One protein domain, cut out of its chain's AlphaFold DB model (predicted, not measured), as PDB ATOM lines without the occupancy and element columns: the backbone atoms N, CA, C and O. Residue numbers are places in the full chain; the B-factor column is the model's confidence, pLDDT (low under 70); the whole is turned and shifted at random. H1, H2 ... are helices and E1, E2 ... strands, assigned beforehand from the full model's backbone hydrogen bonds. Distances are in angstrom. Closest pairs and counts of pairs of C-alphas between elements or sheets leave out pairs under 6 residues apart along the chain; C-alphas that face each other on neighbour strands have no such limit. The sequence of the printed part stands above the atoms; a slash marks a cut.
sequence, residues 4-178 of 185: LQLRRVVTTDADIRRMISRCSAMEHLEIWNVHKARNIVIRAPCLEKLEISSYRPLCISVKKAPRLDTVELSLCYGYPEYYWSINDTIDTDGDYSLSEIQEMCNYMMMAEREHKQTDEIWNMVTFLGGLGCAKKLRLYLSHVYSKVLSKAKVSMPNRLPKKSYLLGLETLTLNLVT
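AT A GLANCE: This is residues 4 to 178 of the 185 residues of an uncharacterized protein of Arundo donax (UniProt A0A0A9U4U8). The chain is wound in short stacked turns, a small solenoid whose one wall is a parallel sheet of six strands, E1 E2 E4 E6 E7 E8, and whose opposite wall is a row of H1, E3, E5 and H4. An arm of residues 76 to 97, H2 and H3 reaches out beyond one end of the strands, and H5 sits near the E8 edge. The printed part has 175 residues, with five named helices and eight strands in the order E1 H1 E2 E3 E4 E5 E6 H2 H3 H4 E7 H5 E8; the class is mixed, helices and strands. It is compact, with a radius of gyration of the C-alphas of 16.7 A and spans of 50 by 40 by 25 A.

HOW THE PARTS SIT: Start at the sheet: E1, residues 4 to 7, and E8, 171 to 177, are its edge strands, with E2, 28 to 32, E4, 49 to 54, E6, 70 to 75, and E7, 136 to 142, as inner strands. Look for N 6 and O 30 at 2.8 A, N 31 and O 51 at 2.8 A, N 52 and O 72 at 2.8 A, N 73 and O 138 at 2.9 A and N 139 and O 173 at 2.8 A. In the second sheet E3, residues 39 to 43, and E5, 59 to 63, are parallel, with N 42 and O 61 at 2.8 A. H1, residues 13 to 22, comes closest to E3 at the C-alphas of Asp 13 and Asn 39, 5.9 A, and only grazes the large sheet. H4, residues 120 to 129, comes closest to E5 at the C-alphas of Ser 61 and Phe 127, 5.0 A. H4 and H5, residues 143 to 151, only just touch, with 3 pairs of C-alphas within 8 A, only at their ends; the closest are Glu 120 and Leu 149, 6.6 A. H5 only grazes the large sheet. H2, residues 98 to 105, and H3, 107 to 117, only just touch, with 3 pairs within 8 A, only at the corner; the closest C-alphas are Glu 103 and Met 110, 6.5 A. Strand-helix-strand units, parallel neighbour strands with helices between, are E1, H1, E2 and E7, H5, E8, both with right-handed crossovers, and E6, H2 H3 H4, E7. In H1 to H5 every O i to N i+4 pair is within hydrogen-bond range.

IN THESE COORDINATES: Find C-alpha 4 at (163.788, 97.057, 150.208), where E1 begins. E7 runs 19.8 A from C-alpha 136 to C-alpha 142, and H3 15.4 A. E8 spans 18.8 A and ends at C-alpha 177, (162.381, 114.092, 169.762).

THE WHOLE: The C-alphas of Leu 98 and Glu 170, the two farthest apart, are 51.5 A apart. The printed part has no cut. The links E6 to H2 and H5 to E8 are long. Confidence is low, pLDDT under 70, at residues 78 to 112, 150 to 165 and 178.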
ATOM      1  N   LEU A   4     165.115  97.455 149.742       96.25
ATOM      2  CA  LEU A   4     163.788  97.057 150.208       96.25
ATOM      3  C   LEU A   4     163.246  98.147 151.126       96.25
ATOM      4  O   LEU A   4     163.892  98.488 152.112       96.25
ATOM      5  N   GLN A   5     162.056  98.649 150.818       95.75
ATOM      6  CA  GLN A   5     161.365  99.638 151.637       95.75
ATOM      7  C   GLN A   5     160.005  99.085 152.046       95.75
ATOM      8  O   GLN A   5     159.175  98.755 151.202       95.75
ATOM      9  N   LEU A   6     159.793  98.960 153.353       93.44
ATOM     10  CA  LEU A   6     158.552  98.489 153.957       93.44
ATOM     11  C   LEU A   6     157.920  99.655 154.711       93.44
ATOM     12  O   LEU A   6     158.214  99.873 155.883       93.44
ATOM     13  N   ARG A   7     157.077 100.423 154.020       90.56
ATOM     14  CA  ARG A   7     156.444 101.640 154.540       90.56
ATOM     15  C   ARG A   7     154.958 101.401 154.799       90.56
ATOM     16  O   ARG A   7     154.224 101.149 153.853       90.56
ATOM     17  N   ARG A   8     154.527 101.500 156.061       83.69
ATOM     18  CA  ARG A   8     153.123 101.373 156.508       83.69
ATOM     19  C   ARG A   8     152.435 100.102 155.997       83.69
ATOM     20  O   ARG A   8     151.293 100.124 155.557       83.69
ATOM     21  N   VAL A   9     153.166  98.990 156.005       84.00
ATOM     22  CA  VAL A   9     152.660  97.704 155.514       84.00
ATOM     23  C   VAL A   9     152.078  96.858 156.646       84.00
ATOM     24  O   VAL A   9     152.613  96.809 157.762       84.00
ATOM     25  N   VAL A  10     151.012  96.123 156.329       84.94
ATOM     26  CA  VAL A  10     150.411  95.114 157.206       84.94
ATOM     27  C   VAL A  10     151.072  93.766 156.924       84.94
ATOM     28  O   VAL A  10     150.686  93.040 156.019       84.94
ATOM     29  N   THR A  11     152.136  93.459 157.664       88.19
ATOM     30  CA  THR A  11     152.985  92.279 157.426       88.19
ATOM     31  C   THR A  11     153.407  91.637 158.743       88.19
ATOM     32  O   THR A  11     153.642  92.347 159.724       88.19
ATOM     33  N   THR A  12     153.538  90.308 158.769       91.31
ATOM     34  CA  THR A  12     153.980  89.563 159.961       91.31
ATOM     35  C   THR A  12     155.506  89.443 160.046       91.31
ATOM     36  O   THR A  12     156.228  89.689 159.074       91.31
ATOM     37  N   ASP A  13     156.016  88.996 161.198       93.25
ATOM     38  CA  ASP A  13     157.441  88.687 161.398       93.25
ATOM     39  C   ASP A  13     157.959  87.644 160.389       93.25
ATOM     40  O   ASP A  13     159.097  87.728 159.910       93.25
ATOM     41  N   ALA A  14     157.128  86.647 160.062       93.81
ATOM     42  CA  ALA A  14     157.464  85.588 159.117       93.81
ATOM     43  C   ALA A  14     157.587  86.133 157.689       93.81
ATOM     44  O   ALA A  14     158.534  85.786 156.976       93.81
ATOM     45  N   ASP A  15     156.686  87.036 157.307       94.88
ATOM     46  CA  ASP A  15     156.690  87.676 155.995       94.88
ATOM     47  C   ASP A  15     157.921  88.563 155.813       94.88
ATOM     48  O   ASP A  15     158.637  88.413 154.822       94.88
ATOM     49  N   ILE A  16     158.247  89.419 156.794       95.06
ATOM     50  CA  ILE A  16     159.463  90.250 156.747       95.06
ATOM     51  C   ILE A  16     160.705  89.368 156.633       95.06
ATOM     52  O   ILE A  16     161.566  89.604 155.781       95.06
ATOM     53  N   ARG A  17     160.792  88.307 157.442       95.31
ATOM     54  CA  ARG A  17     161.916  87.363 157.386       95.31
ATOM     55  C   ARG A  17     162.039  86.723 156.004       95.31
ATOM     56  O   ARG A  17     163.145  86.632 155.469       95.31
ATOM     57  N   ARG A  18     160.916  86.300 155.417       95.25
ATOM     58  CA  ARG A  18     160.861  85.719 154.072       95.25
ATOM     59  C   ARG A  18     161.303  86.732 153.017       95.25
ATOM     60  O   ARG A  18     162.130  86.379 152.177       95.25
ATOM     61  N   MET A  19     160.826  87.974 153.084       95.06
ATOM     62  CA  MET A  19     161.212  89.054 152.168       95.06
ATOM     63  C   MET A  19     162.716  89.335 152.227       95.06
ATOM     64  O   MET A  19     163.387  89.261 151.198       95.06
ATOM     65  N   ILE A  20     163.272  89.537 153.426       94.50
ATOM     66  CA  ILE A  20     164.713  89.766 153.622       94.50
ATOM     67  C   ILE A  20     165.531  88.583 153.085       94.50
ATOM     68  O   ILE A  20     166.505  88.787 152.365       94.50
ATOM     69  N   SER A  21     165.115  87.341 153.364       92.44
ATOM     70  CA  SER A  21     165.850  86.143 152.924       92.44
ATOM     71  C   SER A  21     165.943  85.992 151.401       92.44
ATOM     72  O   SER A  21     166.915  85.433 150.898       92.44
ATOM     73  N   ARG A  22     164.954  86.510 150.663       93.88
ATOM     74  CA  ARG A  22     164.921  86.489 149.193       93.88
ATOM     75  C   ARG A  22     165.752  87.611 148.567       93.88
ATOM     76  O   ARG A  22     166.018  87.571 147.370       93.88
ATOM     77  N   CYS A  23     166.189  88.583 149.363       92.75
ATOM     78  CA  CYS A  23     166.929  89.755 148.908       92.75
ATOM     79  C   CYS A  23     168.400  89.669 149.345       92.75
ATOM     80  O   CYS A  23     168.899  90.524 150.070       92.75
ATOM     81  N   SER A  24     169.115  88.628 148.906       89.69
ATOM     82  CA  SER A  24     170.504  88.365 149.329       89.69
ATOM     83  C   SER A  24     171.491  89.486 148.977       89.69
ATOM     84  O   SER A  24     172.434  89.714 149.729       89.69
ATOM     85  N   ALA A  25     171.248  90.203 147.877       95.00
ATOM     86  CA  ALA A  25     172.039  91.345 147.410       95.00
ATOM     87  C   ALA A  25     171.511  92.710 147.906       95.00
ATOM     88  O   ALA A  25     171.791  93.737 147.293       95.00
ATOM     89  N   MET A  26     170.686  92.728 148.957       97.19
ATOM     90  CA  MET A  26     170.128  93.961 149.516       97.19
ATOM     91  C   MET A  26     171.204  94.769 150.243       97.19
ATOM     92  O   MET A  26     171.786  94.293 151.214       97.19
ATOM     93  N   GLU A  27     171.409  95.997 149.777       98.25
ATOM     94  CA  GLU A  27     172.339  97.002 150.300       98.25
ATOM     95  C   GLU A  27     171.613  97.999 151.223       98.25
ATOM     96  O   GLU A  27     172.200  98.494 152.181       98.25
ATOM     97  N   HIS A  28     170.314  98.238 151.002       98.38
ATOM     98  CA  HIS A  28     169.495  99.159 151.795       98.38
ATOM     99  C   HIS A  28     168.182  98.514 152.263       98.38
ATOM    100  O   HIS A  28     167.411  98.011 151.442       98.38
ATOM    101  N   LEU A  29     167.910  98.575 153.568       97.88
ATOM    102  CA  LEU A  29     166.640  98.168 154.168       97.88
ATOM    103  C   LEU A  29     166.026  99.334 154.938       97.88
ATOM    104  O   LEU A  29     166.634  99.840 155.880       97.88
ATOM    105  N   GLU A  30     164.800  99.684 154.574       97.44
ATOM    106  CA  GLU A  30     163.971 100.642 155.292       97.44
ATOM    107  C   GLU A  30     162.724  99.937 155.835       97.44
ATOM    108  O   GLU A  30     162.008  99.254 155.097       97.44
ATOM    109  N   ILE A  31     162.459 100.103 157.128       95.38
ATOM    110  CA  ILE A  31     161.249  99.623 157.795       95.38
ATOM    111  C   ILE A  31     160.605 100.807 158.495       95.38
ATOM    112  O   ILE A  31     161.084 101.275 159.528       95.38
ATOM    113  N   TRP A  32     159.488 101.269 157.954       91.38
ATOM    114  CA  TRP A  32     158.735 102.372 158.513       91.38
ATOM    115  C   TRP A  32     157.328 101.930 158.880       91.38
ATOM    116  O   TRP A  32     156.503 101.636 158.018       91.38
ATOM    117  N   ASN A  33     157.057 101.934 160.179       84.62
ATOM    118  CA  ASN A  33     155.731 101.803 160.762       84.62
ATOM    119  C   ASN A  33     154.945 100.560 160.301       84.62
ATOM    120  O   ASN A  33     153.819 100.657 159.814       84.62
ATOM    121  N   VAL A  34     155.559  99.383 160.434       86.06
ATOM    122  CA  VAL A  34     154.925  98.089 160.127       86.06
ATOM    123  C   VAL A  34     153.893  97.705 161.191       86.06
ATOM    124  O   VAL A  34     154.128  97.877 162.385       86.06
ATOM    125  N   HIS A  35     152.745  97.171 160.767       79.12
ATOM    126  CA  HIS A  35     151.579  97.064 161.657       79.12
ATOM    127  C   HIS A  35     151.562  95.809 162.529       79.12
ATOM    128  O   HIS A  35     151.364  95.918 163.741       79.12
ATOM    129  N   LYS A  36     151.753  94.619 161.940       82.12
ATOM    130  CA  LYS A  36     151.652  93.333 162.662       82.12
ATOM    131  C   LYS A  36     152.996  92.851 163.218       82.12
ATOM    132  O   LYS A  36     153.027  92.228 164.272       82.12
ATOM    133  N   ALA A  37     154.106  93.145 162.544       88.25
ATOM    134  CA  ALA A  37     155.423  92.678 162.966       88.25
ATOM    135  C   ALA A  37     155.888  93.322 164.285       88.25
ATOM    136  O   ALA A  37     155.754  94.531 164.481       88.25
ATOM    137  N   ARG A  38     156.468  92.513 165.174       88.31
ATOM    138  CA  ARG A  38     157.028  92.927 166.473       88.31
ATOM    139  C   ARG A  38     158.428  92.383 166.712       88.31
ATOM    140  O   ARG A  38     159.193  93.030 167.416       88.31
ATOM    141  N   ASN A  39     158.785  91.245 166.112       92.19
ATOM    142  CA  ASN A  39     160.086  90.599 166.286       92.19
ATOM    143  C   ASN A  39     160.804  90.473 164.942       92.19
ATOM    144  O   ASN A  39     160.724  89.465 164.230       92.19
ATOM    145  N   ILE A  40     161.558  91.511 164.600       94.75
ATOM    146  CA  ILE A  40     162.228  91.626 163.312       94.75
ATOM    147  C   ILE A  40     163.654  91.086 163.428       94.75
ATOM    148  O   ILE A  40     164.496  91.597 164.167       94.75
ATOM    149  N   VAL A  41     163.945  90.039 162.656       95.69
ATOM    150  CA  VAL A  41     165.287  89.454 162.554       95.69
ATOM    151  C   VAL A  41     165.863  89.765 161.180       95.69
ATOM    152  O   VAL A  41     165.437  89.195 160.176       95.69
ATOM    153  N   ILE A  42     166.870  90.631 161.140       96.06
ATOM    154  CA  ILE A  42     167.529  91.065 159.909       96.06
ATOM    155  C   ILE A  42     168.776  90.210 159.703       96.06
ATOM    156  O   ILE A  42     169.758  90.340 160.431       96.06
ATOM    157  N   ARG A  43     168.737  89.319 158.706       95.19
ATOM    158  CA  ARG A  43     169.908  88.593 158.189       95.19
ATOM    159  C   ARG A  43     170.190  89.030 156.761       95.19
ATOM    160  O   ARG A  43     169.565  88.513 155.843       95.19
ATOM    161  N   ALA A  44     171.128  89.954 156.587       93.25
ATOM    162  CA  ALA A  44     171.408  90.554 155.288       93.25
ATOM    163  C   ALA A  44     172.926  90.773 155.107       93.25
ATOM    164  O   ALA A  44     173.468  91.738 155.643       93.25
ATOM    165  N   PRO A  45     173.631  89.878 154.383       94.25
ATOM    166  CA  PRO A  45     175.094  89.898 154.290       94.25
ATOM    167  C   PRO A  45     175.648  91.086 153.494       94.25
ATOM    168  O   PRO A  45     176.785  91.496 153.721       94.25
ATOM    169  N   CYS A  46     174.851  91.634 152.577       96.25
ATOM    170  CA  CYS A  46     175.220  92.775 151.744       96.25
ATOM    171  C   CYS A  46     174.708  94.117 152.280       96.25
ATOM    172  O   CYS A  46     174.936  95.123 151.624       96.25
ATOM    173  N   LEU A  47     174.033  94.135 153.435       97.12
ATOM    174  CA  LEU A  47     173.387  95.337 153.953       97.12
ATOM    175  C   LEU A  47     174.427  96.377 154.360       97.12
ATOM    176  O   LEU A  47     175.287  96.082 155.183       97.12
ATOM    177  N   GLU A  48     174.291  97.581 153.818       97.81
ATOM    178  CA  GLU A  48     175.144  98.741 154.091       97.81
ATOM    179  C   GLU A  48     174.386  99.809 154.878       97.81
ATOM    180  O   GLU A  48     174.955 100.462 155.753       97.81
ATOM    181  N   LYS A  49     173.085  99.957 154.605       98.19
ATOM    182  CA  LYS A  49     172.234 100.975 155.219       98.19
ATOM    183  C   LYS A  49     170.967 100.367 155.809       98.19
ATOM    184  O   LYS A  49     170.236  99.654 155.119       98.19
ATOM    185  N   LEU A  50     170.697 100.683 157.073       97.94
ATOM    186  CA  LEU A  50     169.496 100.266 157.791       97.94
ATOM    187  C   LEU A  50     168.767 101.478 158.365       97.94
ATOM    188  O   LEU A  50     169.330 102.199 159.183       97.94
ATOM    189  N   GLU A  51     167.506 101.653 157.989       97.75
ATOM    190  CA  GLU A  51     166.628 102.684 158.540       97.75
ATOM    191  C   GLU A  51     165.388 102.026 159.135       97.75
ATOM    192  O   GLU A  51     164.673 101.282 158.462       97.75
ATOM    193  N   ILE A  52     165.136 102.265 160.421       95.75
ATOM    194  CA  ILE A  52     163.965 101.736 161.113       95.75
ATOM    195  C   ILE A  52     163.278 102.858 161.865       95.75
ATOM    196  O   ILE A  52     163.901 103.584 162.633       95.75
ATOM    197  N   SER A  53     161.975 102.970 161.663       90.88
ATOM    198  CA  SER A  53     161.144 104.009 162.244       90.88
ATOM    199  C   SER A  53     159.823 103.406 162.707       90.88
ATOM    200  O   SER A  53     159.106 102.812 161.903       90.88
ATOM    201  N   SER A  54     159.493 103.529 163.994       86.38
ATOM    202  CA  SER A  54     158.301 102.903 164.576       86.38
ATOM    203  C   SER A  54     157.634 103.753 165.651       86.38
ATOM    204  O   SER A  54     158.301 104.349 166.498       86.38
ATOM    205  N   TYR A  55     156.299 103.723 165.650       80.44
ATOM    206  CA  TYR A  55     155.458 104.289 166.705       80.44
ATOM    207  C   TYR A  55     155.041 103.259 167.769       80.44
ATOM    208  O   TYR A  55     154.359 103.606 168.733       80.44
ATOM    209  N   ARG A  56     155.461 101.997 167.608       78.88
ATOM    210  CA  ARG A  56     155.205 100.882 168.531       78.88
ATOM    211  C   ARG A  56     156.489 100.169 168.946       78.88
ATOM    212  O   ARG A  56     157.471 100.223 168.194       78.88
ATOM    213  N   PRO A  57     156.448  99.419 170.058       80.62
ATOM    214  CA  PRO A  57     157.484  98.463 170.423       80.62
ATOM    215  C   PRO A  57     157.874  97.534 169.284       80.62
ATOM    216  O   PRO A  57     157.035  96.823 168.733       80.62
ATOM    217  N   LEU A  58     159.162  97.531 168.945       86.94
ATOM    218  CA  LEU A  58     159.761  96.584 168.008       86.94
ATOM    219  C   LEU A  58     161.014  95.973 168.632       86.94
ATOM    220  O   LEU A  58     161.989  96.665 168.922       86.94
ATOM    221  N   CYS A  59     161.014  94.651 168.769       91.12
ATOM    222  CA  CYS A  59     162.215  93.884 169.052       91.12
ATOM    223  C   CYS A  59     162.964  93.643 167.739       91.12
ATOM    224  O   CYS A  59     162.497  92.919 166.856       91.12
ATOM    225  N   ILE A  60     164.130  94.269 167.591       94.25
ATOM    226  CA  ILE A  60     164.931  94.194 166.367       94.25
ATOM    227  C   ILE A  60     166.253  93.513 166.692       94.25
ATOM    228  O   ILE A  60     166.986  93.929 167.584       94.25
ATOM    229  N   SER A  61     166.596  92.485 165.918       94.50
ATOM    230  CA  SER A  61     167.915  91.857 165.980       94.50
ATOM    231  C   SER A  61     168.578  91.852 164.610       94.50
ATOM    232  O   SER A  61     168.031  91.332 163.634       94.50
ATOM    233  N   VAL A  62     169.786  92.407 164.541       94.44
ATOM    234  CA  VAL A  62     170.611  92.403 163.331       94.44
ATOM    235  C   VAL A  62     171.644  91.288 163.449       94.44
ATOM    236  O   VAL A  62     172.331  91.150 164.459       94.44
ATOM    237  N   LYS A  63     171.725  90.429 162.434       92.06
ATOM    238  CA  LYS A  63     172.606  89.257 162.417       92.06
ATOM    239  C   LYS A  63     173.263  89.138 161.049       92.06
ATOM    240  O   LYS A  63     172.599  89.286 160.033       92.06
ATOM    241  N   LYS A  64     174.540  88.747 161.007       90.56
ATOM    242  CA  LYS A  64     175.266  88.490 159.746       90.56
ATOM    243  C   LYS A  64     175.164  89.659 158.742       90.56
ATOM    244  O   LYS A  64     174.894  89.419 157.571       90.56
ATOM    245  N   ALA A  65     175.369  90.891 159.205       93.00
ATOM    246  CA  ALA A  65     175.418  92.091 158.366       93.00
ATOM    247  C   ALA A  65     176.819  92.731 158.447       93.00
ATOM    248  O   ALA A  65     176.974  93.750 159.104       93.00
ATOM    249  N   PRO A  66     177.863  92.101 157.870       93.00
ATOM    250  CA  PRO A  66     179.258  92.528 158.038       93.00
ATOM    251  C   PRO A  66     179.617  93.821 157.292       93.00
ATOM    252  O   PRO A  66     180.679  94.379 157.538       93.00
ATOM    253  N   ARG A  67     178.767  94.259 156.355       94.50
ATOM    254  CA  ARG A  67     178.953  95.475 155.547       94.50
ATOM    255  C   ARG A  67     178.161  96.668 156.077       94.50
ATOM    256  O   ARG A  67     178.171  97.714 155.439       94.50
ATOM    257  N   LEU A  68     177.464  96.500 157.203       95.00
ATOM    258  CA  LEU A  68     176.577  97.524 157.730       95.00
ATOM    259  C   LEU A  68     177.404  98.743 158.123       95.00
ATOM    260  O   LEU A  68     178.274  98.643 158.979       95.00
ATOM    261  N   ASP A  69     177.119  99.877 157.497       95.75
ATOM    262  CA  ASP A  69     177.859 101.122 157.669       95.75
ATOM    263  C   ASP A  69     177.023 102.145 158.436       95.75
ATOM    264  O   ASP A  69     177.454 102.671 159.463       95.75
ATOM    265  N   THR A  70     175.798 102.380 157.964       97.25
ATOM    266  CA  THR A  70     174.918 103.424 158.487       97.25
ATOM    267  C   THR A  70     173.625 102.830 159.029       97.25
ATOM    268  O   THR A  70     172.927 102.077 158.348       97.25
ATOM    269  N   VAL A  71     173.291 103.207 160.262       97.06
ATOM    270  CA  VAL A  71     172.098 102.757 160.975       97.06
ATOM    271  C   VAL A  71     171.342 103.954 161.526       97.06
ATOM    272  O   VAL A  71     171.901 104.780 162.248       97.06
ATOM    273  N   GLU A  72     170.051 104.013 161.232       96.62
ATOM    274  CA  GLU A  72     169.114 104.954 161.823       96.62
ATOM    275  C   GLU A  72     167.979 104.189 162.502       96.62
ATOM    276  O   GLU A  72     167.317 103.355 161.884       96.62
ATOM    277  N   LEU A  73     167.771 104.464 163.787       94.19
ATOM    278  CA  LEU A  73     166.660 103.935 164.562       94.19
ATOM    279  C   LEU A  73     165.869 105.096 165.154       94.19
ATOM    280  O   LEU A  73     166.396 105.896 165.929       94.19
ATOM    281  N   SER A  74     164.582 105.148 164.835       91.50
ATOM    282  CA  SER A  74     163.645 106.093 165.411       91.50
ATOM    283  C   SER A  74     162.479 105.378 166.087       91.50
ATOM    284  O   SER A  74     161.725 104.642 165.453       91.50
ATOM    285  N   LEU A  75     162.343 105.599 167.396       86.69
ATOM    286  CA  LEU A  75     161.299 105.013 168.237       86.69
ATOM    287  C   LEU A  75     160.485 106.134 168.882       86.69
ATOM    288  O   LEU A  75     160.930 106.816 169.817       86.69
ATOM    289  N   CYS A  76     159.278 106.342 168.363       77.94
ATOM    290  CA  CYS A  76     158.415 107.448 168.744       77.94
ATOM    291  C   CYS A  76     157.061 106.957 169.242       77.94
ATOM    292  O   CYS A  76     156.082 106.957 168.512       77.94
ATOM    293  N   TYR A  77     156.986 106.570 170.512       74.50
ATOM    294  CA  TYR A  77     155.794 105.958 171.113       74.50
ATOM    295  C   TYR A  77     154.683 106.966 171.457       74.50
ATOM    296  O   TYR A  77     153.936 106.792 172.416       74.50
ATOM    297  N   GLY A  78     154.585 108.043 170.680       60.25
ATOM    298  CA  GLY A  78     153.556 109.066 170.783       60.25
ATOM    299  C   GLY A  78     152.725 109.108 169.506       60.25
ATOM    300  O   GLY A  78     153.246 109.466 168.459       60.25
ATOM    301  N   TYR A  79     151.444 108.766 169.639       61.12
ATOM    302  CA  TYR A  79     150.333 109.169 168.768       61.12
ATOM    303  C   TYR A  79     150.448 108.869 167.249       61.12
ATOM    304  O   TYR A  79     151.018 109.655 166.495       61.12
ATOM    305  N   PRO A  80     149.826 107.782 166.756       53.66
ATOM    306  CA  PRO A  80     149.794 107.418 165.337       53.66
ATOM    307  C   PRO A  80     148.456 107.697 164.639       53.66
ATOM    308  O   PRO A  80     148.253 107.188 163.541       53.66
ATOM    309  N   GLU A  81     147.562 108.515 165.208       53.41
ATOM    310  CA  GLU A  81     146.248 108.813 164.592       53.41
ATOM    311  C   GLU A  81     146.347 109.377 163.164       53.41
ATOM    312  O   GLU A  81     145.410 109.252 162.386       53.41
ATOM    313  N   TYR A  82     147.494 109.946 162.781       53.97
ATOM    314  CA  TYR A  82     147.731 110.451 161.424       53.97
ATOM    315  C   TYR A  82     148.247 109.408 160.428       53.97
ATOM    316  O   TYR A  82     148.325 109.693 159.233       53.97
ATOM    317  N   TYR A  83     148.656 108.226 160.892       55.03
ATOM    318  CA  TYR A  83     149.385 107.269 160.060       55.03
ATOM    319  C   TYR A  83     148.666 105.953 159.840       55.03
ATOM    320  O   TYR A  83     149.018 105.282 158.869       55.03
ATOM    321  N   TRP A  84     147.684 105.620 160.682       58.88
ATOM    322  CA  TRP A  84     146.988 104.336 160.682       58.88
ATOM    323  C   TRP A  84     145.475 104.500 160.778       58.88
ATOM    324  O   TRP A  84     144.976 105.281 161.585       58.88
ATOM    325  N   SER A  85     144.758 103.710 159.985       57.81
ATOM    326  CA  SER A  85     143.330 103.472 160.156       57.81
ATOM    327  C   SER A  85     143.116 102.335 161.156       57.81
ATOM    328  O   SER A  85     143.884 101.374 161.190       57.81
ATOM    329  N   ILE A  86     142.031 102.397 161.932       57.94
ATOM    330  CA  ILE A  86     141.573 101.294 162.802       57.94
ATOM    331  C   ILE A  86     141.435  99.989 161.998       57.94
ATOM    332  O   ILE A  86     141.747  98.902 162.493       57.94
ATOM    333  N   ASN A  87     141.057 100.103 160.723       59.00
ATOM    334  CA  ASN A  87     140.901  98.969 159.817       59.00
ATOM    335  C   ASN A  87     142.229  98.276 159.478       59.00
ATOM    336  O   ASN A  87     142.209  97.113 159.098       59.00
ATOM    337  N   ASP A  88     143.378  98.938 159.653       59.47
ATOM    338  CA  ASP A  88     144.687  98.337 159.365       59.47
ATOM    339  C   ASP A  88     145.136  97.354 160.461       59.47
ATOM    340  O   ASP A  88     146.075  96.574 160.276       59.47
ATOM    341  N   THR A  89     144.508  97.426 161.638       54.94
ATOM    342  CA  THR A  89     144.771  96.544 162.785       54.94
ATOM    343  C   THR A  89     143.782  95.393 162.912       54.94
ATOM    344  O   THR A  89     144.101  94.425 163.598       54.94
ATOM    345  N   ILE A  90     142.617  95.481 162.266       59.81
ATOM    346  CA  ILE A  90     141.600  94.427 162.281       59.81
ATOM    347  C   ILE A  90     142.083  93.281 161.396       59.81
ATOM    348  O   ILE A  90     142.136  93.408 160.174       59.81
ATOM    349  N   ASP A  91     142.461  92.159 162.010       58.78
ATOM    350  CA  ASP A  91     142.616  90.914 161.268       58.78
ATOM    351  C   ASP A  91     141.219  90.418 160.906       58.78
ATOM    352  O   ASP A  91     140.493  89.906 161.750       58.78
ATOM    353  N   THR A  92     140.791  90.603 159.662       54.97
ATOM    354  CA  THR A  92     139.436  90.215 159.229       54.97
ATOM    355  C   THR A  92     139.148  88.717 159.367       54.97
ATOM    356  O   THR A  92     137.997  88.315 159.244       54.97
ATOM    357  N   ASP A  93     140.176  87.914 159.646       56.78
ATOM    358  CA  ASP A  93     140.102  86.465 159.819       56.78
ATOM    359  C   ASP A  93     139.931  86.028 161.294       56.78
ATOM    360  O   ASP A  93     139.850  84.831 161.569       56.78
ATOM    361  N   GLY A  94     139.913  86.962 162.256       56.50
ATOM    362  CA  GLY A  94     139.804  86.667 163.689       56.50
ATOM    363  C   GLY A  94     138.409  86.911 164.275       56.50
ATOM    364  O   GLY A  94     137.834  87.984 164.098       56.50
ATOM    365  N   ASP A  95     137.902  85.954 165.057       57.75
ATOM    366  CA  ASP A  95     136.722  86.148 165.910       57.75
ATOM    367  C   ASP A  95     137.097  86.999 167.136       57.75
ATOM    368  O   ASP A  95     137.473  86.479 168.189       57.75
ATOM    369  N   TYR A  96     137.030  88.323 166.998       61.47
ATOM    370  CA  TYR A  96     137.305  89.252 168.095       61.47
ATOM    371  C   TYR A  96     136.084  89.490 168.982       61.47
ATOM    372  O   TYR A  96     134.975  89.745 168.509       61.47
ATOM    373  N   SER A  97     136.302  89.513 170.294       66.44
ATOM    374  CA  SER A  97     135.315  90.006 171.252       66.44
ATOM    375  C   SER A  97     135.098  91.521 171.117       66.44
ATOM    376  O   SER A  97     135.989  92.271 170.715       66.44
ATOM    377  N   LEU A  98     133.928  92.011 171.542       64.81
ATOM    378  CA  LEU A  98     133.634  93.453 171.590       64.81
ATOM    379  C   LEU A  98     134.658  94.238 172.422       64.81
ATOM    380  O   LEU A  98     134.981  95.369 172.075       64.81
ATOM    381  N   SER A  99     135.197  93.644 173.490       64.12
ATOM    382  CA  SER A  99     136.269  94.245 174.288       64.12
ATOM    383  C   SER A  99     137.578  94.379 173.515       64.12
ATOM    384  O   SER A  99     138.244  95.402 173.645       64.12
ATOM    385  N   GLU A 100     137.935  93.388 172.697       59.75
ATOM    386  CA  GLU A 100     139.130  93.449 171.851       59.75
ATOM    387  C   GLU A 100     138.955  94.482 170.741       59.75
ATOM    388  O   GLU A 100     139.859  95.275 170.512       59.75
ATOM    389  N   ILE A 101     137.768  94.571 170.135       62.81
ATOM    390  CA  ILE A 101     137.441  95.603 169.140       62.81
ATOM    391  C   ILE A 101     137.492  97.004 169.773       62.81
ATOM    392  O   ILE A 101     138.131  97.908 169.236       62.81
ATOM    393  N   GLN A 102     136.869  97.193 170.941       62.84
ATOM    394  CA  GLN A 102     136.885  98.456 171.690       62.84
ATOM    395  C   GLN A 102     138.314  98.873 172.061       62.84
ATOM    396  O   GLN A 102     138.665 100.053 172.015       62.84
ATOM    397  N   GLU A 103     139.147  97.906 172.430       59.25
ATOM    398  CA  GLU A 103     140.546  98.133 172.743       59.25
ATOM    399  C   GLU A 103     141.381  98.434 171.496       59.25
ATOM    400  O   GLU A 103     142.211  99.338 171.534       59.25
ATOM    401  N   MET A 104     141.131  97.753 170.377       58.00
ATOM    402  CA  MET A 104     141.757  98.050 169.086       58.00
ATOM    403  C   MET A 104     141.424  99.463 168.601       58.00
ATOM    404  O   MET A 104     142.272 100.135 168.016       58.00
ATOM    405  N   CYS A 105     140.230  99.957 168.924       58.22
ATOM    406  CA  CYS A 105     139.846 101.352 168.720       58.22
ATOM    407  C   CYS A 105     140.527 102.317 169.711       58.22
ATOM    408  O   CYS A 105     140.618 103.511 169.433       58.22
ATOM    409  N   ASN A 106     141.031 101.833 170.853       64.44
ATOM    410  CA  ASN A 106     141.725 102.630 171.865       64.44
ATOM    411  C   ASN A 106     143.244 102.408 171.806       64.44
ATOM    412  O   ASN A 106     143.852 101.697 172.613       64.44
ATOM    413  N   TYR A 107     143.868 103.086 170.844       59.38
ATOM    414  CA  TYR A 107     145.294 102.967 170.554       59.38
ATOM    415  C   TYR A 107     146.205 103.209 171.772       59.38
ATOM    416  O   TYR A 107     147.211 102.519 171.942       59.38
ATOM    417  N   MET A 108     145.850 104.161 172.642       60.06
ATOM    418  CA  MET A 108     146.588 104.435 173.882       60.06
ATOM    419  C   MET A 108     146.659 103.189 174.772       60.06
ATOM    420  O   MET A 108     147.739 102.844 175.248       60.06
ATOM    421  N   MET A 109     145.543 102.471 174.948       66.00
ATOM    422  CA  MET A 109     145.524 101.252 175.763       66.00
ATOM    423  C   MET A 109     146.305 100.105 175.123       66.00
ATOM    424  O   MET A 109     147.064  99.432 175.824       66.00
ATOM    425  N   MET A 110     146.192  99.921 173.803       65.75
ATOM    426  CA  MET A 110     147.000  98.927 173.086       65.75
ATOM    427  C   MET A 110     148.498  99.193 173.241       65.75
ATOM    428  O   MET A 110     149.262  98.284 173.570       65.75
ATOM    429  N   ALA A 111     148.920 100.439 173.022       65.50
ATOM    430  CA  ALA A 111     150.313 100.830 173.152       65.50
ATOM    431  C   ALA A 111     150.799 100.638 174.594       65.50
ATOM    432  O   ALA A 111     151.847 100.041 174.816       65.50
ATOM    433  N   GLU A 112     150.031 101.071 175.600       68.00
ATOM    434  CA  GLU A 112     150.373 100.843 177.008       68.00
ATOM    435  C   GLU A 112     150.499  99.359 177.369       68.00
ATOM    436  O   GLU A 112     151.401  98.995 178.128       68.00
ATOM    437  N   ARG A 113     149.621  98.496 176.844       72.31
ATOM    438  CA  ARG A 113     149.709  97.046 177.047       72.31
ATOM    439  C   ARG A 113     150.987  96.484 176.441       72.31
ATOM    440  O   ARG A 113     151.724  95.792 177.139       72.31
ATOM    441  N   GLU A 114     151.263  96.784 175.177       73.19
ATOM    442  CA  GLU A 114     152.479  96.307 174.516       73.19
ATOM    443  C   GLU A 114     153.738  96.816 175.220       73.19
ATOM    444  O   GLU A 114     154.668  96.040 175.434       73.19
ATOM    445  N   HIS A 115     153.748  98.075 175.671       70.19
ATOM    446  CA  HIS A 115     154.844  98.623 176.472       70.19
ATOM    447  C   HIS A 115     155.034  97.866 177.788       70.19
ATOM    448  O   HIS A 115     156.166  97.609 178.179       70.19
ATOM    449  N   LYS A 116     153.950  97.487 178.481       71.31
ATOM    450  CA  LYS A 116     154.025  96.700 179.727       71.31
ATOM    451  C   LYS A 116     154.562  95.286 179.501       71.31
ATOM    452  O   LYS A 116     155.131  94.709 180.422       71.31
ATOM    453  N   GLN A 117     154.351  94.726 178.312       73.62
ATOM    454  CA  GLN A 117     154.769  93.368 177.955       73.62
ATOM    455  C   GLN A 117     156.165  93.309 177.323       73.62
ATOM    456  O   GLN A 117     156.703  92.217 177.144       73.62
ATOM    457  N   THR A 118     156.758  94.458 176.994       77.31
ATOM    458  CA  THR A 118     158.022  94.525 176.260       77.31
ATOM    459  C   THR A 118     159.177  94.953 177.161       77.31
ATOM    460  O   THR A 118     159.112  95.976 177.839       77.31
ATOM    461  N   ASP A 119     160.281  94.207 177.110       85.56
ATOM    462  CA  ASP A 119     161.548  94.620 177.715       85.56
ATOM    463  C   ASP A 119     162.326  95.523 176.744       85.56
ATOM    464  O   ASP A 119     163.138  95.076 175.932       85.56
ATOM    465  N   GLU A 120     162.041  96.824 176.806       84.50
ATOM    466  CA  GLU A 120     162.678  97.831 175.949       84.50
ATOM    467  C   GLU A 120     164.192  97.951 176.178       84.50
ATOM    468  O   GLU A 120     164.941  98.216 175.234       84.50
ATOM    469  N   ILE A 121     164.669  97.699 177.406       84.06
ATOM    470  CA  ILE A 121     166.108  97.683 177.701       84.06
ATOM    471  C   ILE A 121     166.754  96.524 176.948       84.06
ATOM    472  O   ILE A 121     167.735  96.721 176.225       84.06
ATOM    473  N   TRP A 122     166.199  95.320 177.082       85.06
ATOM    474  CA  TRP A 122     166.721  94.142 176.404       85.06
ATOM    475  C   TRP A 122     166.636  94.257 174.882       85.06
ATOM    476  O   TRP A 122     167.577  93.868 174.183       85.06
ATOM    477  N   ASN A 123     165.553  94.827 174.356       88.88
ATOM    478  CA  ASN A 123     165.398  95.071 172.925       88.88
ATOM    479  C   ASN A 123     166.480  96.014 172.399       88.88
ATOM    480  O   ASN A 123     167.125  95.702 171.398       88.88
ATOM    481  N   MET A 124     166.737  97.122 173.101       87.69
ATOM    482  CA  MET A 124     167.797  98.059 172.732       87.69
ATOM    483  C   MET A 124     169.178  97.392 172.808       87.69
ATOM    484  O   MET A 124     169.967  97.495 171.870       87.69
ATOM    485  N   VAL A 125     169.460  96.643 173.878       86.56
ATOM    486  CA  VAL A 125     170.721  95.892 174.025       86.56
ATOM    487  C   VAL A 125     170.889  94.865 172.904       86.56
ATOM    488  O   VAL A 125     171.979  94.738 172.349       86.56
ATOM    489  N   THR A 126     169.823  94.155 172.535       89.06
ATOM    490  CA  THR A 126     169.822  93.174 171.440       89.06
ATOM    491  C   THR A 126     170.067  93.841 170.090       89.06
ATOM    492  O   THR A 126     170.853  93.327 169.288       89.06
ATOM    493  N   PHE A 127     169.433  94.989 169.845       92.12
ATOM    494  CA  PHE A 127     169.599  95.760 168.619       92.12
ATOM    495  C   PHE A 127     171.036  96.259 168.469       92.12
ATOM    496  O   PHE A 127     171.702  95.891 167.500       92.12
ATOM    497  N   LEU A 128     171.539  97.006 169.461       89.69
ATOM    498  CA  LEU A 128     172.928  97.481 169.514       89.69
ATOM    499  C   LEU A 128     173.907  96.305 169.411       89.69
ATOM    500  O   LEU A 128     174.921  96.388 168.716       89.69
ATOM    501  N   GLY A 129     173.520  95.178 170.012       87.25
ATOM    502  CA  GLY A 129     174.148  93.869 169.931       87.25
ATOM    503  C   GLY A 129     174.572  93.433 168.525       87.25
ATOM    504  O   GLY A 129     175.618  92.815 168.314       87.25
ATOM    505  N   GLY A 130     173.731  93.751 167.544       89.56
ATOM    506  CA  GLY A 130     173.908  93.371 166.148       89.56
ATOM    507  C   GLY A 130     174.722  94.355 165.307       89.56
ATOM    508  O   GLY A 130     175.053  94.030 164.169       89.56
ATOM    509  N   LEU A 131     175.063  95.534 165.840       90.69
ATOM    510  CA  LEU A 131     175.653  96.646 165.081       90.69
ATOM    511  C   LEU A 131     177.188  96.681 165.124       90.69
ATOM    512  O   LEU A 131     177.790  97.733 164.942       90.69
ATOM    513  N   GLY A 132     177.851  95.551 165.385       82.81
ATOM    514  CA  GLY A 132     179.288  95.512 165.698       82.81
ATOM    515  C   GLY A 132     180.231  96.179 164.680       82.81
ATOM    516  O   GLY A 132     181.301  96.630 165.078       82.81
ATOM    517  N   CYS A 133     179.841  96.266 163.405       85.69
ATOM    518  CA  CYS A 133     180.627  96.887 162.327       85.69
ATOM    519  C   CYS A 133     180.094  98.248 161.849       85.69
ATOM    520  O   CYS A 133     180.746  98.876 161.019       85.69
ATOM    521  N   ALA A 134     178.950  98.706 162.372       91.88
ATOM    522  CA  ALA A 134     178.353  99.970 161.961       91.88
ATOM    523  C   ALA A 134     179.254 101.144 162.349       91.88
ATOM    524  O   ALA A 134     179.686 101.240 163.497       91.88
ATOM    525  N   LYS A 135     179.484 102.051 161.397       92.81
ATOM    526  CA  LYS A 135     180.288 103.262 161.587       92.81
ATOM    527  C   LYS A 135     179.461 104.443 162.052       92.81
ATOM    528  O   LYS A 135     179.943 105.274 162.816       92.81
ATOM    529  N   LYS A 136     178.208 104.523 161.608       95.94
ATOM    530  CA  LYS A 136     177.303 105.631 161.921       95.94
ATOM    531  C   LYS A 136     176.021 105.097 162.528       95.94
ATOM    532  O   LYS A 136     175.331 104.288 161.915       95.94
ATOM    533  N   LEU A 137     175.685 105.602 163.710       95.19
ATOM    534  CA  LEU A 137     174.450 105.290 164.414       95.19
ATOM    535  C   LEU A 137     173.710 106.584 164.742       95.19
ATOM    536  O   LEU A 137     174.239 107.460 165.429       95.19
ATOM    537  N   ARG A 138     172.468 106.687 164.274       94.56
ATOM    538  CA  ARG A 138     171.537 107.758 164.624       94.56
ATOM    539  C   ARG A 138     170.369 107.181 165.404       94.56
ATOM    540  O   ARG A 138     169.693 106.273 164.930       94.56
ATOM    541  N   LEU A 139     170.139 107.718 166.594       92.00
ATOM    542  CA  LEU A 139     169.046 107.341 167.477       92.00
ATOM    543  C   LEU A 139     168.112 108.537 167.657       92.00
ATOM    544  O   LEU A 139     168.529 109.587 168.148       92.00
ATOM    545  N   TYR A 140     166.848 108.365 167.284       89.31
ATOM    546  CA  TYR A 140     165.780 109.345 167.470       89.31
ATOM    547  C   TYR A 140     164.742 108.765 168.424       89.31
ATOM    548  O   TYR A 140     163.864 108.003 168.020       89.31
ATOM    549  N   LEU A 141     164.853 109.100 169.705       85.38
ATOM    550  CA  LEU A 141     164.019 108.522 170.755       85.38
ATOM    551  C   LEU A 141     163.011 109.550 171.247       85.38
ATOM    552  O   LEU A 141     163.372 110.691 171.536       85.38
ATOM    553  N   SER A 142     161.746 109.157 171.361       79.88
ATOM    554  CA  SER A 142     160.737 110.065 171.908       79.88
ATOM    555  C   SER A 142     160.853 110.270 173.416       79.88
ATOM    556  O   SER A 142     161.315 109.395 174.147       79.88
ATOM    557  N   HIS A 143     160.334 111.391 173.916       73.81
ATOM    558  CA  HIS A 143     160.191 111.598 175.362       73.81
ATOM    559  C   HIS A 143     159.258 110.562 176.031       73.81
ATOM    560  O   HIS A 143     159.377 110.264 177.218       73.81
ATOM    561  N   VAL A 144     158.318 109.981 175.277       72.38
ATOM    562  CA  VAL A 144     157.489 108.870 175.770       72.38
ATOM    563  C   VAL A 144     158.329 107.599 175.897       72.38
ATOM    564  O   VAL A 144     158.286 106.945 176.936       72.38
ATOM    565  N   TYR A 145     159.160 107.302 174.895       73.50
ATOM    566  CA  TYR A 145     160.111 106.190 174.933       73.50
ATOM    567  C   TYR A 145     161.068 106.287 176.131       73.50
ATOM    568  O   TYR A 145     161.241 105.322 176.874       73.50
ATOM    569  N   SER A 146     161.642 107.468 176.382       70.81
ATOM    570  CA  SER A 146     162.558 107.662 177.513       70.81
ATOM    571  C   SER A 146     161.878 107.441 178.870       70.81
ATOM    572  O   SER A 146     162.488 106.861 179.767       70.81
ATOM    573  N   LYS A 147     160.597 107.814 179.012       71.88
ATOM    574  CA  LYS A 147     159.793 107.498 180.205       71.88
ATOM    575  C   LYS A 147     159.546 105.999 180.378       71.88
ATOM    576  O   LYS A 147     159.473 105.530 181.512       71.88
ATOM    577  N   VAL A 148     159.373 105.250 179.287       72.00
ATOM    578  CA  VAL A 148     159.238 103.784 179.349       72.00
ATOM    579  C   VAL A 148     160.543 103.173 179.854       72.00
ATOM    580  O   VAL A 148     160.514 102.403 180.812       72.00
ATOM    581  N   LEU A 149     161.686 103.609 179.316       71.12
ATOM    582  CA  LEU A 149     162.998 103.186 179.808       71.12
ATOM    583  C   LEU A 149     163.218 103.536 181.288       71.12
ATOM    584  O   LEU A 149     163.721 102.705 182.035       71.12
ATOM    585  N   SER A 150     162.812 104.726 181.746       66.38
ATOM    586  CA  SER A 150     162.998 105.130 183.150       66.38
ATOM    587  C   SER A 150     162.109 104.367 184.138       66.38
ATOM    588  O   SER A 150     162.397 104.336 185.330       66.38
ATOM    589  N   LYS A 151     160.991 103.799 183.667       67.06
ATOM    590  CA  LYS A 151     160.068 102.997 184.488       67.06
ATOM    591  C   LYS A 151     160.529 101.550 184.650       67.06
ATOM    592  O   LYS A 151     160.010 100.854 185.525       67.06
ATOM    593  N   ALA A 152     161.466 101.086 183.824       63.62
ATOM    594  CA  ALA A 152     162.036  99.762 183.977       63.62
ATOM    595  C   ALA A 152     162.761  99.688 185.331       63.62
ATOM    596  O   ALA A 152     163.750 100.373 185.571       63.62
ATOM    597  N   LYS A 153     162.260  98.839 186.237       56.69
ATOM    598  CA  LYS A 153     162.896  98.557 187.542       56.69
ATOM    599  C   LYS A 153     164.218  97.791 187.409       56.69
ATOM    600  O   LYS A 153     164.868  97.502 188.409       56.69
ATOM    601  N   VAL A 154     164.578  97.418 186.186       55.69
ATOM    602  CA  VAL A 154     165.824  96.746 185.852       55.69
ATOM    603  C   VAL A 154     166.868  97.833 185.657       55.69
ATOM    604  O   VAL A 154     166.698  98.717 184.817       55.69
ATOM    605  N   SER A 155     167.942  97.793 186.445       51.75
ATOM    606  CA  SER A 155     169.093  98.640 186.172       51.75
ATOM    607  C   SER A 155     169.568  98.354 184.752       51.75
ATOM    608  O   SER A 155     169.718  97.191 184.366       51.75
ATOM    609  N   MET A 156     169.815  99.412 183.972       54.69
ATOM    610  CA  MET A 156     170.591  99.275 182.741       54.69
ATOM    611  C   MET A 156     171.799  98.397 183.063       54.69
ATOM    612  O   MET A 156     172.430  98.629 184.101       54.69
ATOM    613  N   PRO A 157     172.089  97.358 182.264       52.91
ATOM    614  CA  PRO A 157     173.130  96.414 182.618       52.91
ATOM    615  C   PRO A 157     174.416  97.192 182.914       52.91
ATOM    616  O   PRO A 157     174.966  97.852 182.036       52.91
ATOM    617  N   ASN A 158     174.885  97.115 184.169       45.16
ATOM    618  CA  ASN A 158     176.055  97.861 184.669       45.16
ATOM    619  C   ASN A 158     177.325  97.577 183.850       45.16
ATOM    620  O   ASN A 158     178.343  98.255 183.988       45.16
ATOM    621  N   ARG A 159     177.279  96.530 183.022       43.25
ATOM    622  CA  ARG A 159     178.237  96.226 181.971       43.25
ATOM    623  C   ARG A 159     177.462  95.784 180.740       43.25
ATOM    624  O   ARG A 159     176.705  94.815 180.805       43.25
ATOM    625  N   LEU A 160     177.703  96.448 179.612       54.12
ATOM    626  CA  LEU A 160     177.337  95.898 178.311       54.12
ATOM    627  C   LEU A 160     177.985  94.504 178.172       54.12
ATOM    628  O   LEU A 160     179.103  94.305 178.665       54.12
ATOM    629  N   PRO A 161     177.309  93.515 177.559       54.91
ATOM    630  CA  PRO A 161     177.888  92.193 177.344       54.91
ATOM    631  C   PRO A 161     179.295  92.299 176.737       54.91
ATOM    632  O   PRO A 161     179.516  93.086 175.824       54.91
ATOM    633  N   LYS A 162     180.252  91.497 177.233       51.62
ATOM    634  CA  LYS A 162     181.701  91.585 176.922       51.62
ATOM    635  C   LYS A 162     182.070  91.543 175.427       51.62
ATOM    636  O   LYS A 162     183.221  91.786 175.083       51.62
ATOM    637  N   LYS A 163     181.130  91.201 174.545       55.75
ATOM    638  CA  LYS A 163     181.290  91.321 173.096       55.75
ATOM    639  C   LYS A 163     180.939  92.751 172.727       55.75
ATOM    640  O   LYS A 163     179.777  93.075 172.548       55.75
ATOM    641  N   SER A 164     181.961  93.589 172.702       53.22
ATOM    642  CA  SER A 164     181.920  95.010 172.397       53.22
ATOM    643  C   SER A 164     180.992  95.328 171.221       53.22
ATOM    644  O   SER A 164     181.318  95.102 170.054       53.22
ATOM    645  N   TYR A 165     179.810  95.835 171.536       65.81
ATOM    646  CA  TYR A 165     178.877  96.331 170.543       65.81
ATOM    647  C   TYR A 165     179.328  97.739 170.184       65.81
ATOM    648  O   TYR A 165     179.560  98.533 171.091       65.81
ATOM    649  N   LEU A 166     179.466  98.033 168.889       71.19
ATOM    650  CA  LEU A 166     179.879  99.340 168.350       71.19
ATOM    651  C   LEU A 166     181.398  99.629 168.310       71.19
ATOM    652  O   LEU A 166     181.775 100.791 168.233       71.19
ATOM    653  N   LEU A 167     182.295  98.627 168.305       72.81
ATOM    654  CA  LEU A 167     183.751  98.882 168.151       72.81
ATOM    655  C   LEU A 167     184.119  99.636 166.866       72.81
ATOM    656  O   LEU A 167     185.119 100.345 166.848       72.81
ATOM    657  N   GLY A 168     183.342  99.450 165.798       76.19
ATOM    658  CA  GLY A 168     183.529 100.154 164.531       76.19
ATOM    659  C   GLY A 168     182.866 101.531 164.468       76.19
ATOM    660  O   GLY A 168     182.936 102.164 163.420       76.19
ATOM    661  N   LEU A 169     182.201 101.983 165.537       87.69
ATOM    662  CA  LEU A 169     181.389 103.193 165.500       87.69
ATOM    663  C   LEU A 169     182.259 104.450 165.546       87.69
ATOM    664  O   LEU A 169     182.918 104.741 166.540       87.69
ATOM    665  N   GLU A 170     182.195 105.226 164.473       90.69
ATOM    666  CA  GLU A 170     182.886 106.503 164.307       90.69
ATOM    667  C   GLU A 170     181.977 107.685 164.677       90.69
ATOM    668  O   GLU A 170     182.447 108.752 165.063       90.69
ATOM    669  N   THR A 171     180.655 107.536 164.538       91.44
ATOM    670  CA  THR A 171     179.691 108.612 164.801       91.44
ATOM    671  C   THR A 171     178.443 108.092 165.500       91.44
ATOM    672  O   THR A 171     177.725 107.245 164.968       91.44
ATOM    673  N   LEU A 172     178.137 108.683 166.656       91.00
ATOM    674  CA  LEU A 172     176.868 108.523 167.359       91.00
ATOM    675  C   LEU A 172     176.111 109.852 167.356       91.00
ATOM    676  O   LEU A 172     176.622 110.867 167.824       91.00
ATOM    677  N   THR A 173     174.875 109.846 166.870       90.25
ATOM    678  CA  THR A 173     173.943 110.967 167.023       90.25
ATOM    679  C   THR A 173     172.755 110.512 167.852       90.25
ATOM    680  O   THR A 173     172.063 109.572 167.471       90.25
ATOM    681  N   LEU A 174     172.497 111.198 168.962       88.31
ATOM    682  CA  LEU A 174     171.343 110.953 169.819       88.31
ATOM    683  C   LEU A 174     170.452 112.193 169.830       88.31
ATOM    684  O   LEU A 174     170.888 113.265 170.238       88.31
ATOM    685  N   ASN A 175     169.203 112.032 169.407       84.56
ATOM    686  CA  ASN A 175     168.193 113.080 169.427       84.56
ATOM    687  C   ASN A 175     166.995 112.624 170.257       84.56
ATOM    688  O   ASN A 175     166.363 111.610 169.951       84.56
ATOM    689  N   LEU A 176     166.659 113.408 171.279       79.00
ATOM    690  CA  LEU A 176     165.388 113.290 171.979       79.00
ATOM    691  C   LEU A 176     164.358 114.117 171.218       79.00
ATOM    692  O   LEU A 176     164.478 115.338 171.132       79.00
ATOM    693  N   VAL A 177     163.378 113.449 170.621       70.00
ATOM    694  CA  VAL A 177     162.381 114.092 169.762       70.00
ATOM    695  C   VAL A 177     161.008 114.079 170.421       70.00
ATOM    696  O   VAL A 177     160.621 113.125 171.085       70.00
ATOM    697  N   THR A 178     160.236 115.144 170.253       60.50
ATOM    698  CA  THR A 178     158.839 115.155 170.717       60.50
ATOM    699  C   THR A 178     157.930 114.441 169.714       60.50
ATOM    700  O   THR A 178     156.964 113.796 170.104       60.50
TER     701      THR A 178